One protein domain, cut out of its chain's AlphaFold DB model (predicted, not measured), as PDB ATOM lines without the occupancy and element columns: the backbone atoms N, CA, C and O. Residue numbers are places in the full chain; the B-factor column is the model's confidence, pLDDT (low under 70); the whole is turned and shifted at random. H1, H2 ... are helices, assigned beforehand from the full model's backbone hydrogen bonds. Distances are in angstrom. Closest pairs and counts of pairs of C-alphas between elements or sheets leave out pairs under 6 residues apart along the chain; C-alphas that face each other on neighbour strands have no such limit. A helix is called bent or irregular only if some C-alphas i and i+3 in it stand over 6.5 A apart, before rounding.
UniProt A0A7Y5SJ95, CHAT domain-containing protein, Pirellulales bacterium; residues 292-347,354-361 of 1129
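AT A GLANCE: This is residues 292 to 347 and 354 to 361 of the 1129 residues of the protein "CHAT domain-containing protein" of Pirellulales bacterium (UniProt A0A7Y5SJ95). The model is a long helical hairpin: H3, the longest helix, runs back beside H2, and the long link between them forms a loop at one end of the long axis. The short H4 packs on residues 332 to 340 of H3 and lies near H2 as well, while the four-residue H1 lies close to H2 and away from H3 and H4. The printed part has 64 residues with four named helices, in the order H1, H2, H3, H4 along the chain, and no named strand; the class is all helix. The whole is loose, with a radius of gyration of the C-alphas of 13.4 A, and elongated, with spans of 48 by 25 by 17 A.

IN THESE COORDINATES: H3, residues 325 to 342, is the longest helix by residues, with 18, and measures 24.9 A from first to last C-alpha. It starts at C-alpha 325, at (269.939, 142.050, 363.080), and ends at C-alpha 342, at (276.605, 145.128, 386.879). H3 is irregular: the C-alphas of Ala 334 and Met 337 are 7.3 A apart, where about 5 A is found in a regular helix. It has a kink of 38 degrees near residue 336. H2, residues 301 to 313, comes before it and measures 18.3 A. H4, residues 355 to 361, measures 10.1 A and ends the printed part, with C-alpha 361 at (282.140, 143.112, 371.920). H1, residues 292 to 295, begins the printed part at C-alpha 292, at (263.679, 138.668, 381.627), and is 5.3 A long.

HOW THE PARTS SIT: H3 and H2 touch, with 12 pairs of C-alphas within 8 A. Their closest C-alphas are those of Val 308 and Ala 328, 5.1 A apart. The two run opposite ways at a shallow tilt of 8 degrees, with their centres 10.8 A apart, and they form a helical hairpin. H3 touches H4 with residues 332 to 340 alone, and 5 pairs of C-alphas are within 8 A. The closest C-alphas of these two are those of Val 332 and Phe 360, 7.1 A apart. H3 and H4 run opposite ways at a shallow tilt of 26 degrees. H2 and H4 are near each other, with no pair of C-alphas within 8 A but 7 pairs within 10 A. H1 is close to H2 but not clearly touching it, with 2 pairs of C-alphas within 8 A; the closest are those of Ala 292 and Tyr 303, 6.2 A apart. H1 is apart from H3 and from H4. In the backbone, every O i to N i+4 pair of H2 is within hydrogen-bond range, against 12 of 14 in H3 and 2 of 3 in H4. H1 is too short for such a pair, and its one O i to N i+3 pair is not within range.

THE WHOLE: The two C-alphas farthest apart are those of Asn 318, in the link from H2 to H3, and Ala 347, the last printed residue before the cut, at 48.4 A. The link from H2 to H3 is long, with 11 residues, and the link from H1 to H2 is tight, with 5. Residues 348 to 353 are not printed, and C-alphas 347 and 354 stand 12.9 A apart across this cut, which falls in the link from H3 to H4. The mean pLDDT of the printed part is 71.6. It is under 70 for 24 residues: residues 316 to 321, residues 336 to 347, of which 336 to 342 belong to H3, and residues 354 to 359, of which 355 to 359 belong to H4.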
ATOM      1  N   ALA A 292     263.514 137.375 380.961       87.62
ATOM      2  CA  ALA A 292     263.679 138.668 381.627       87.62
ATOM      3  C   ALA A 292     262.892 138.748 382.944       87.62
ATOM      4  O   ALA A 292     263.386 139.329 383.912       87.62
ATOM      5  N   GLY A 293     261.696 138.152 382.988       86.44
ATOM      6  CA  GLY A 293     260.885 138.048 384.201       86.44
ATOM      7  C   GLY A 293     261.558 137.230 385.307       86.44
ATOM      8  O   GLY A 293     261.466 137.600 386.475       86.44
ATOM      9  N   LEU A 294     262.280 136.166 384.943       87.06
ATOM     10  CA  LEU A 294     262.953 135.269 385.890       87.06
ATOM     11  C   LEU A 294     264.310 135.794 386.365       87.06
ATOM     12  O   LEU A 294     264.622 135.710 387.551       87.06
ATOM     13  N   VAL A 295     265.121 136.353 385.462       85.44
ATOM     14  CA  VAL A 295     266.417 136.955 385.830       85.44
ATOM     15  C   VAL A 295     266.265 138.363 386.419       85.44
ATOM     16  O   VAL A 295     267.198 138.911 387.002       85.44
ATOM     17  N   GLY A 296     265.081 138.967 386.282       80.69
ATOM     18  CA  GLY A 296     264.702 140.246 386.879       80.69
ATOM     19  C   GLY A 296     265.192 141.493 386.136       80.69
ATOM     20  O   GLY A 296     264.824 142.605 386.519       80.69
ATOM     21  N   SER A 297     266.011 141.360 385.086       80.12
ATOM     22  CA  SER A 297     266.508 142.501 384.310       80.12
ATOM     23  C   SER A 297     266.895 142.134 382.879       80.12
ATOM     24  O   SER A 297     267.582 141.144 382.642       80.12
ATOM     25  N   LYS A 298     266.563 143.018 381.926       79.88
ATOM     26  CA  LYS A 298     267.052 142.953 380.535       79.88
ATOM     27  C   LYS A 298     268.538 143.327 380.390       79.88
ATOM     28  O   LYS A 298     269.106 143.172 379.314       79.88
ATOM     29  N   ALA A 299     269.172 143.801 381.464       75.38
ATOM     30  CA  ALA A 299     270.615 144.034 381.528       75.38
ATOM     31  C   ALA A 299     271.394 142.825 382.083       75.38
ATOM     32  O   ALA A 299     272.622 142.888 382.185       75.38
ATOM     33  N   ASP A 300     270.705 141.743 382.465       83.94
ATOM     34  CA  ASP A 300     271.365 140.514 382.894       83.94
ATOM     35  C   ASP A 300     272.155 139.892 381.719       83.94
ATOM     36  O   ASP A 300     271.612 139.768 380.612       83.94
ATOM     37  N   PRO A 301     273.430 139.499 381.911       82.75
ATOM     38  CA  PRO A 301     274.231 138.934 380.831       82.75
ATOM     39  C   PRO A 301     273.641 137.654 380.223       82.75
ATOM     40  O   PRO A 301     273.806 137.439 379.025       82.75
ATOM     41  N   LEU A 302     272.943 136.819 381.001       85.38
ATOM     42  CA  LEU A 302     272.280 135.619 380.490       85.38
ATOM     43  C   LEU A 302     271.104 135.983 379.580       85.38
ATOM     44  O   LEU A 302     270.977 135.412 378.497       85.38
ATOM     45  N   TYR A 303     270.283 136.959 379.981       88.56
ATOM     46  CA  TYR A 303     269.198 137.453 379.131       88.56
ATOM     47  C   TYR A 303     269.745 137.972 377.801       88.56
ATOM     48  O   TYR A 303     269.268 137.569 376.745       88.56
ATOM     49  N   LEU A 304     270.774 138.824 377.835       84.25
ATOM     50  CA  LEU A 304     271.360 139.385 376.616       84.25
ATOM     51  C   LEU A 304     271.931 138.302 375.706       84.25
ATOM     52  O   LEU A 304     271.758 138.371 374.493       84.25
ATOM     53  N   LEU A 305     272.596 137.306 376.291       81.31
ATOM     54  CA  LEU A 305     273.134 136.170 375.559       81.31
ATOM     55  C   LEU A 305     272.028 135.444 374.786       81.31
ATOM     56  O   LEU A 305     272.103 135.344 373.564       81.31
ATOM     57  N   VAL A 306     270.986 135.006 375.495       83.81
ATOM     58  CA  VAL A 306     269.891 134.207 374.931       83.81
ATOM     59  C   VAL A 306     269.036 135.025 373.971       83.81
ATOM     60  O   VAL A 306     268.720 134.555 372.884       83.81
ATOM     61  N   ALA A 307     268.685 136.259 374.325       86.31
ATOM     62  CA  ALA A 307     267.826 137.102 373.504       86.31
ATOM     63  C   ALA A 307     268.500 137.496 372.183       86.31
ATOM     64  O   ALA A 307     267.866 137.435 371.132       86.31
ATOM     65  N   VAL A 308     269.792 137.849 372.197       83.69
ATOM     66  CA  VAL A 308     270.517 138.140 370.949       83.69
ATOM     67  C   VAL A 308     270.624 136.886 370.089       83.69
ATOM     68  O   VAL A 308     270.351 136.940 368.893       83.69
ATOM     69  N   GLU A 309     270.985 135.753 370.684       77.44
ATOM     70  CA  GLU A 309     271.026 134.467 369.988       77.44
ATOM     71  C   GLU A 309     269.682 134.100 369.346       77.44
ATOM     72  O   GLU A 309     269.644 133.741 368.169       77.44
ATOM     73  N   HIS A 310     268.588 134.249 370.092       81.88
ATOM     74  CA  HIS A 310     267.222 133.974 369.651       81.88
ATOM     75  C   HIS A 310     266.814 134.842 368.459       81.88
ATOM     76  O   HIS A 310     266.314 134.324 367.462       81.88
ATOM     77  N   LEU A 311     267.099 136.148 368.505       85.19
ATOM     78  CA  LEU A 311     266.817 137.085 367.408       85.19
ATOM     79  C   LEU A 311     267.631 136.784 366.143       85.19
ATOM     80  O   LEU A 311     267.158 136.998 365.024       85.19
ATOM     81  N   LEU A 312     268.861 136.293 366.306       78.62
ATOM     82  CA  LEU A 312     269.739 135.916 365.198       78.62
ATOM     83  C   LEU A 312     269.380 134.557 364.576       78.62
ATOM     84  O   LEU A 312     269.797 134.294 363.447       78.62
ATOM     85  N   ALA A 313     268.640 133.708 365.290       72.31
ATOM     86  CA  ALA A 313     268.269 132.360 364.857       72.31
ATOM     87  C   ALA A 313     266.889 132.268 364.178       72.31
ATOM     88  O   ALA A 313     266.541 131.197 363.687       72.31
ATOM     89  N   GLN A 314     266.125 133.367 364.122       77.56
ATOM     90  CA  GLN A 314     264.767 133.385 363.565       77.56
ATOM     91  C   GLN A 314     264.712 132.918 362.104       77.56
ATOM     92  O   GLN A 314     265.601 133.215 361.296       77.56
ATOM     93  N   LEU A 315     263.645 132.188 361.772       70.06
ATOM     94  CA  LEU A 315     263.360 131.638 360.446       70.06
ATOM     95  C   LEU A 315     262.032 132.199 359.918       70.06
ATOM     96  O   LEU A 315     261.139 132.513 360.698       70.06
ATOM     97  N   ASP A 316     261.897 132.302 358.597       66.12
ATOM     98  CA  ASP A 316     260.625 132.613 357.942       66.12
ATOM     99  C   ASP A 316     259.704 131.378 357.846       66.12
ATOM    100  O   ASP A 316     260.092 130.250 358.158       66.12
ATOM    101  N   GLU A 317     258.480 131.582 357.353       60.62
ATOM    102  CA  GLU A 317     257.464 130.538 357.121       60.62
ATOM    103  C   GLU A 317     257.930 129.382 356.211       60.62
ATOM    104  O   GLU A 317     257.356 128.296 356.229       60.62
ATOM    105  N   ASN A 318     258.991 129.595 355.427       51.94
ATOM    106  CA  ASN A 318     259.588 128.612 354.527       51.94
ATOM    107  C   ASN A 318     260.872 127.991 355.113       51.94
ATOM    108  O   ASN A 318     261.618 127.322 354.390       51.94
ATOM    109  N   GLY A 319     261.160 128.236 356.397       53.62
ATOM    110  CA  GLY A 319     262.344 127.750 357.103       53.62
ATOM    111  C   GLY A 319     263.649 128.426 356.673       53.62
ATOM    112  O   GLY A 319     264.731 127.879 356.903       53.62
ATOM    113  N   ARG A 320     263.590 129.586 356.005       59.31
ATOM    114  CA  ARG A 320     264.782 130.334 355.586       59.31
ATOM    115  C   ARG A 320     265.210 131.302 356.688       59.31
ATOM    116  O   ARG A 320     264.354 131.875 357.349       59.31
ATOM    117  N   PRO A 321     266.517 131.554 356.866       62.69
ATOM    118  CA  PRO A 321     266.997 132.480 357.887       62.69
ATOM    119  C   PRO A 321     266.435 133.894 357.716       62.69
ATOM    120  O   PRO A 321     266.614 134.508 356.661       62.69
ATOM    121  N   GLN A 322     265.820 134.420 358.772       73.88
ATOM    122  CA  GLN A 322     265.229 135.755 358.833       73.88
ATOM    123  C   GLN A 322     265.629 136.477 360.135       73.88
ATOM    124  O   GLN A 322     264.799 136.710 361.010       73.88
ATOM    125  N   PRO A 323     266.916 136.835 360.295       77.75
ATOM    126  CA  PRO A 323     267.420 137.393 361.545       77.75
ATOM    127  C   PRO A 323     267.012 138.857 361.761       77.75
ATOM    128  O   PRO A 323     267.163 139.698 360.869       77.75
ATOM    129  N   TYR A 324     266.654 139.198 362.997       86.75
ATOM    130  CA  TYR A 324     266.392 140.575 363.430       86.75
ATOM    131  C   TYR A 324     267.697 141.282 363.837       86.75
ATOM    132  O   TYR A 324     267.946 141.589 365.002       86.75
ATOM    133  N   LEU A 325     268.585 141.508 362.860       82.50
ATOM    134  CA  LEU A 325     269.939 142.050 363.080       82.50
ATOM    135  C   LEU A 325     269.944 143.451 363.721       82.50
ATOM    136  O   LEU A 325     270.847 143.767 364.494       82.50
ATOM    137  N   ALA A 326     268.966 144.289 363.368       85.25
ATOM    138  CA  ALA A 326     268.805 145.638 363.907       85.25
ATOM    139  C   ALA A 326     268.465 145.598 365.401       85.25
ATOM    140  O   ALA A 326     269.195 146.171 366.210       85.25
ATOM    141  N   ASP A 327     267.420 144.846 365.752       89.31
ATOM    142  CA  ASP A 327     266.956 144.679 367.130       89.31
ATOM    143  C   ASP A 327     268.022 143.996 368.003       89.31
ATOM    144  O   ASP A 327     268.262 144.409 369.137       89.31
ATOM    145  N   ALA A 328     268.737 143.006 367.457       86.69
ATOM    146  CA  ALA A 328     269.863 142.361 368.132       86.69
ATOM    147  C   ALA A 328     271.003 143.350 368.444       86.69
ATOM    148  O   ALA A 328     271.572 143.323 369.536       86.69
ATOM    149  N   LEU A 329     271.337 144.247 367.506       85.94
ATOM    150  CA  LEU A 329     272.352 145.280 367.729       85.94
ATOM    151  C   LEU A 329     271.890 146.317 368.759       85.94
ATOM    152  O   LEU A 329     272.681 146.704 369.622       85.94
ATOM    153  N   ASP A 330     270.627 146.745 368.685       85.56
ATOM    154  CA  ASP A 330     270.015 147.638 369.672       85.56
ATOM    155  C   ASP A 330     270.111 147.045 371.081       85.56
ATOM    156  O   ASP A 330     270.512 147.743 372.013       85.56
ATOM    157  N   LEU A 331     269.835 145.749 371.225       85.25
ATOM    158  CA  LEU A 331     269.881 145.057 372.506       85.25
ATOM    159  C   LEU A 331     271.290 145.036 373.116       85.25
ATOM    160  O   LEU A 331     271.458 145.359 374.296       85.25
ATOM    161  N   VAL A 332     272.310 144.716 372.311       80.75
ATOM    162  CA  VAL A 332     273.712 144.711 372.758       80.75
ATOM    163  C   VAL A 332     274.176 146.121 373.126       80.75
ATOM    164  O   VAL A 332     274.794 146.315 374.171       80.75
ATOM    165  N   GLU A 333     273.882 147.128 372.299       79.69
ATOM    166  CA  GLU A 333     274.357 148.500 372.519       79.69
ATOM    167  C   GLU A 333     273.625 149.223 373.654       79.69
ATOM    168  O   GLU A 333     274.248 150.006 374.373       79.69
ATOM    169  N   ALA A 334     272.327 148.970 373.840       75.00
ATOM    170  CA  ALA A 334     271.548 149.574 374.916       75.00
ATOM    171  C   ALA A 334     272.025 149.118 376.300       75.00
ATOM    172  O   ALA A 334     272.034 149.925 377.226       75.00
ATOM    173  N   ASN A 335     272.474 147.868 376.420       70.38
ATOM    174  CA  ASN A 335     272.809 147.266 377.707       70.38
ATOM    175  C   ASN A 335     274.322 147.133 377.953       70.38
ATOM    176  O   ASN A 335     274.725 146.835 379.071       70.38
ATOM    177  N   ALA A 336     275.190 147.415 376.970       62.09
ATOM    178  CA  ALA A 336     276.650 147.295 377.117       62.09
ATOM    179  C   ALA A 336     277.232 148.098 378.302       62.09
ATOM    180  O   ALA A 336     278.156 147.640 378.974       62.09
ATOM    181  N   MET A 337     276.685 149.288 378.575       55.88
ATOM    182  CA  MET A 337     277.084 150.134 379.710       55.88
ATOM    183  C   MET A 337     276.575 149.596 381.054       55.88
ATOM    184  O   MET A 337     277.267 149.715 382.065       55.88
ATOM    185  N   ASP A 338     275.376 149.016 381.076       57.84
ATOM    186  CA  ASP A 338     274.766 148.472 382.290       57.84
ATOM    187  C   ASP A 338     275.374 147.113 382.657       57.84
ATOM    188  O   ASP A 338     275.608 146.867 383.833       57.84
ATOM    189  N   VAL A 339     275.768 146.303 381.667       58.91
ATOM    190  CA  VAL A 339     276.596 145.096 381.853       58.91
ATOM    191  C   VAL A 339     277.973 145.454 382.411       58.91
ATOM    192  O   VAL A 339     278.468 144.798 383.324       58.91
ATOM    193  N   ALA A 340     278.604 146.524 381.914       57.22
ATOM    194  CA  ALA A 340     279.878 146.985 382.467       57.22
ATOM    195  C   ALA A 340     279.750 147.376 383.953       57.22
ATOM    196  O   ALA A 340     280.630 147.055 384.754       57.22
ATOM    197  N   ARG A 341     278.636 148.015 384.335       56.38
ATOM    198  CA  ARG A 341     278.351 148.391 385.729       56.38
ATOM    199  C   ARG A 341     277.937 147.202 386.603       56.38
ATOM    200  O   ARG A 341     278.399 147.123 387.738       56.38
ATOM    201  N   SER A 342     277.111 146.278 386.108       52.84
ATOM    202  CA  SER A 342     276.605 145.128 386.879       52.84
ATOM    203  C   SER A 342     277.697 144.112 387.224       52.84
ATOM    204  O   SER A 342     277.638 143.486 388.278       52.84
ATOM    205  N   VAL A 343     278.743 144.017 386.396       51.78
ATOM    206  CA  VAL A 343     279.918 143.156 386.631       51.78
ATOM    207  C   VAL A 343     281.022 143.889 387.431       51.78
ATOM    208  O   VAL A 343     282.150 143.415 387.553       51.78
ATOM    209  N   GLY A 344     280.713 145.053 388.020       45.94
ATOM    210  CA  GLY A 344     281.578 145.730 388.993       45.94
ATOM    211  C   GLY A 344     282.772 146.496 388.410       45.94
ATOM    212  O   GLY A 344     283.772 146.677 389.111       45.94
ATOM    213  N   ALA A 345     282.708 146.957 387.153       47.81
ATOM    214  CA  ALA A 345     283.706 147.888 386.630       47.81
ATOM    215  C   ALA A 345     283.446 149.304 387.183       47.81
ATOM    216  O   ALA A 345     282.630 150.055 386.650       47.81
ATOM    217  N   GLU A 346     284.130 149.678 388.268       38.91
ATOM    218  CA  GLU A 346     284.180 151.078 388.704       38.91
ATOM    219  C   GLU A 346     285.069 151.917 387.774       38.91
ATOM    220  O   GLU A 346     286.040 151.432 387.190       38.91
ATOM    221  N   ALA A 347     284.731 153.202 387.655       36.66
ATOM    222  CA  ALA A 347     285.271 154.164 386.692       36.66
ATOM    223  C   ALA A 347     286.776 154.500 386.829       36.66
ATOM    224  O   ALA A 347     287.268 155.348 386.089       36.66
ATOM    225  N   PRO A 354     286.116 143.256 382.505       53.16
ATOM    226  CA  PRO A 354     285.494 141.945 382.687       53.16
ATOM    227  C   PRO A 354     285.489 141.121 381.391       53.16
ATOM    228  O   PRO A 354     285.106 141.630 380.339       53.16
ATOM    229  N   ALA A 355     285.889 139.846 381.451       50.75
ATOM    230  CA  ALA A 355     285.978 138.967 380.276       50.75
ATOM    231  C   ALA A 355     284.640 138.838 379.513       50.75
ATOM    232  O   ALA A 355     284.636 138.717 378.289       50.75
ATOM    233  N   THR A 356     283.511 138.977 380.215       53.28
ATOM    234  CA  THR A 356     282.148 139.064 379.662       53.28
ATOM    235  C   THR A 356     281.979 140.177 378.628       53.28
ATOM    236  O   THR A 356     281.312 139.973 377.618       53.28
ATOM    237  N   LEU A 357     282.644 141.326 378.794       61.06
ATOM    238  CA  LEU A 357     282.615 142.409 377.801       61.06
ATOM    239  C   LEU A 357     283.342 142.032 376.502       61.06
ATOM    240  O   LEU A 357     283.021 142.580 375.450       61.06
ATOM    241  N   GLY A 358     284.293 141.094 376.551       64.12
ATOM    242  CA  GLY A 358     285.004 140.596 375.372       64.12
ATOM    243  C   GLY A 358     284.086 139.832 374.417       64.12
ATOM    244  O   GLY A 358     284.098 140.102 373.214       64.12
ATOM    245  N   TYR A 359     283.245 138.944 374.954       68.94
ATOM    246  CA  TYR A 359     282.268 138.187 374.167       68.94
ATOM    247  C   TYR A 359     281.228 139.107 373.510       68.94
ATOM    248  O   TYR A 359     281.081 139.097 372.287       68.94
ATOM    249  N   PHE A 360     280.575 139.982 374.285       71.81
ATOM    250  CA  PHE A 360     279.569 140.906 373.741       71.81
ATOM    251  C   PHE A 360     280.157 141.910 372.743       71.81
ATOM    252  O   PHE A 360     279.490 142.282 371.775       71.81
ATOM    253  N   LYS A 361     281.422 142.313 372.918       72.19
ATOM    254  CA  LYS A 361     282.140 143.112 371.920       72.19
ATOM    255  C   LYS A 361     282.305 142.346 370.604       72.19
ATOM    256  O   LYS A 361     282.019 142.911 369.551       72.19
TER     257      LYS A 361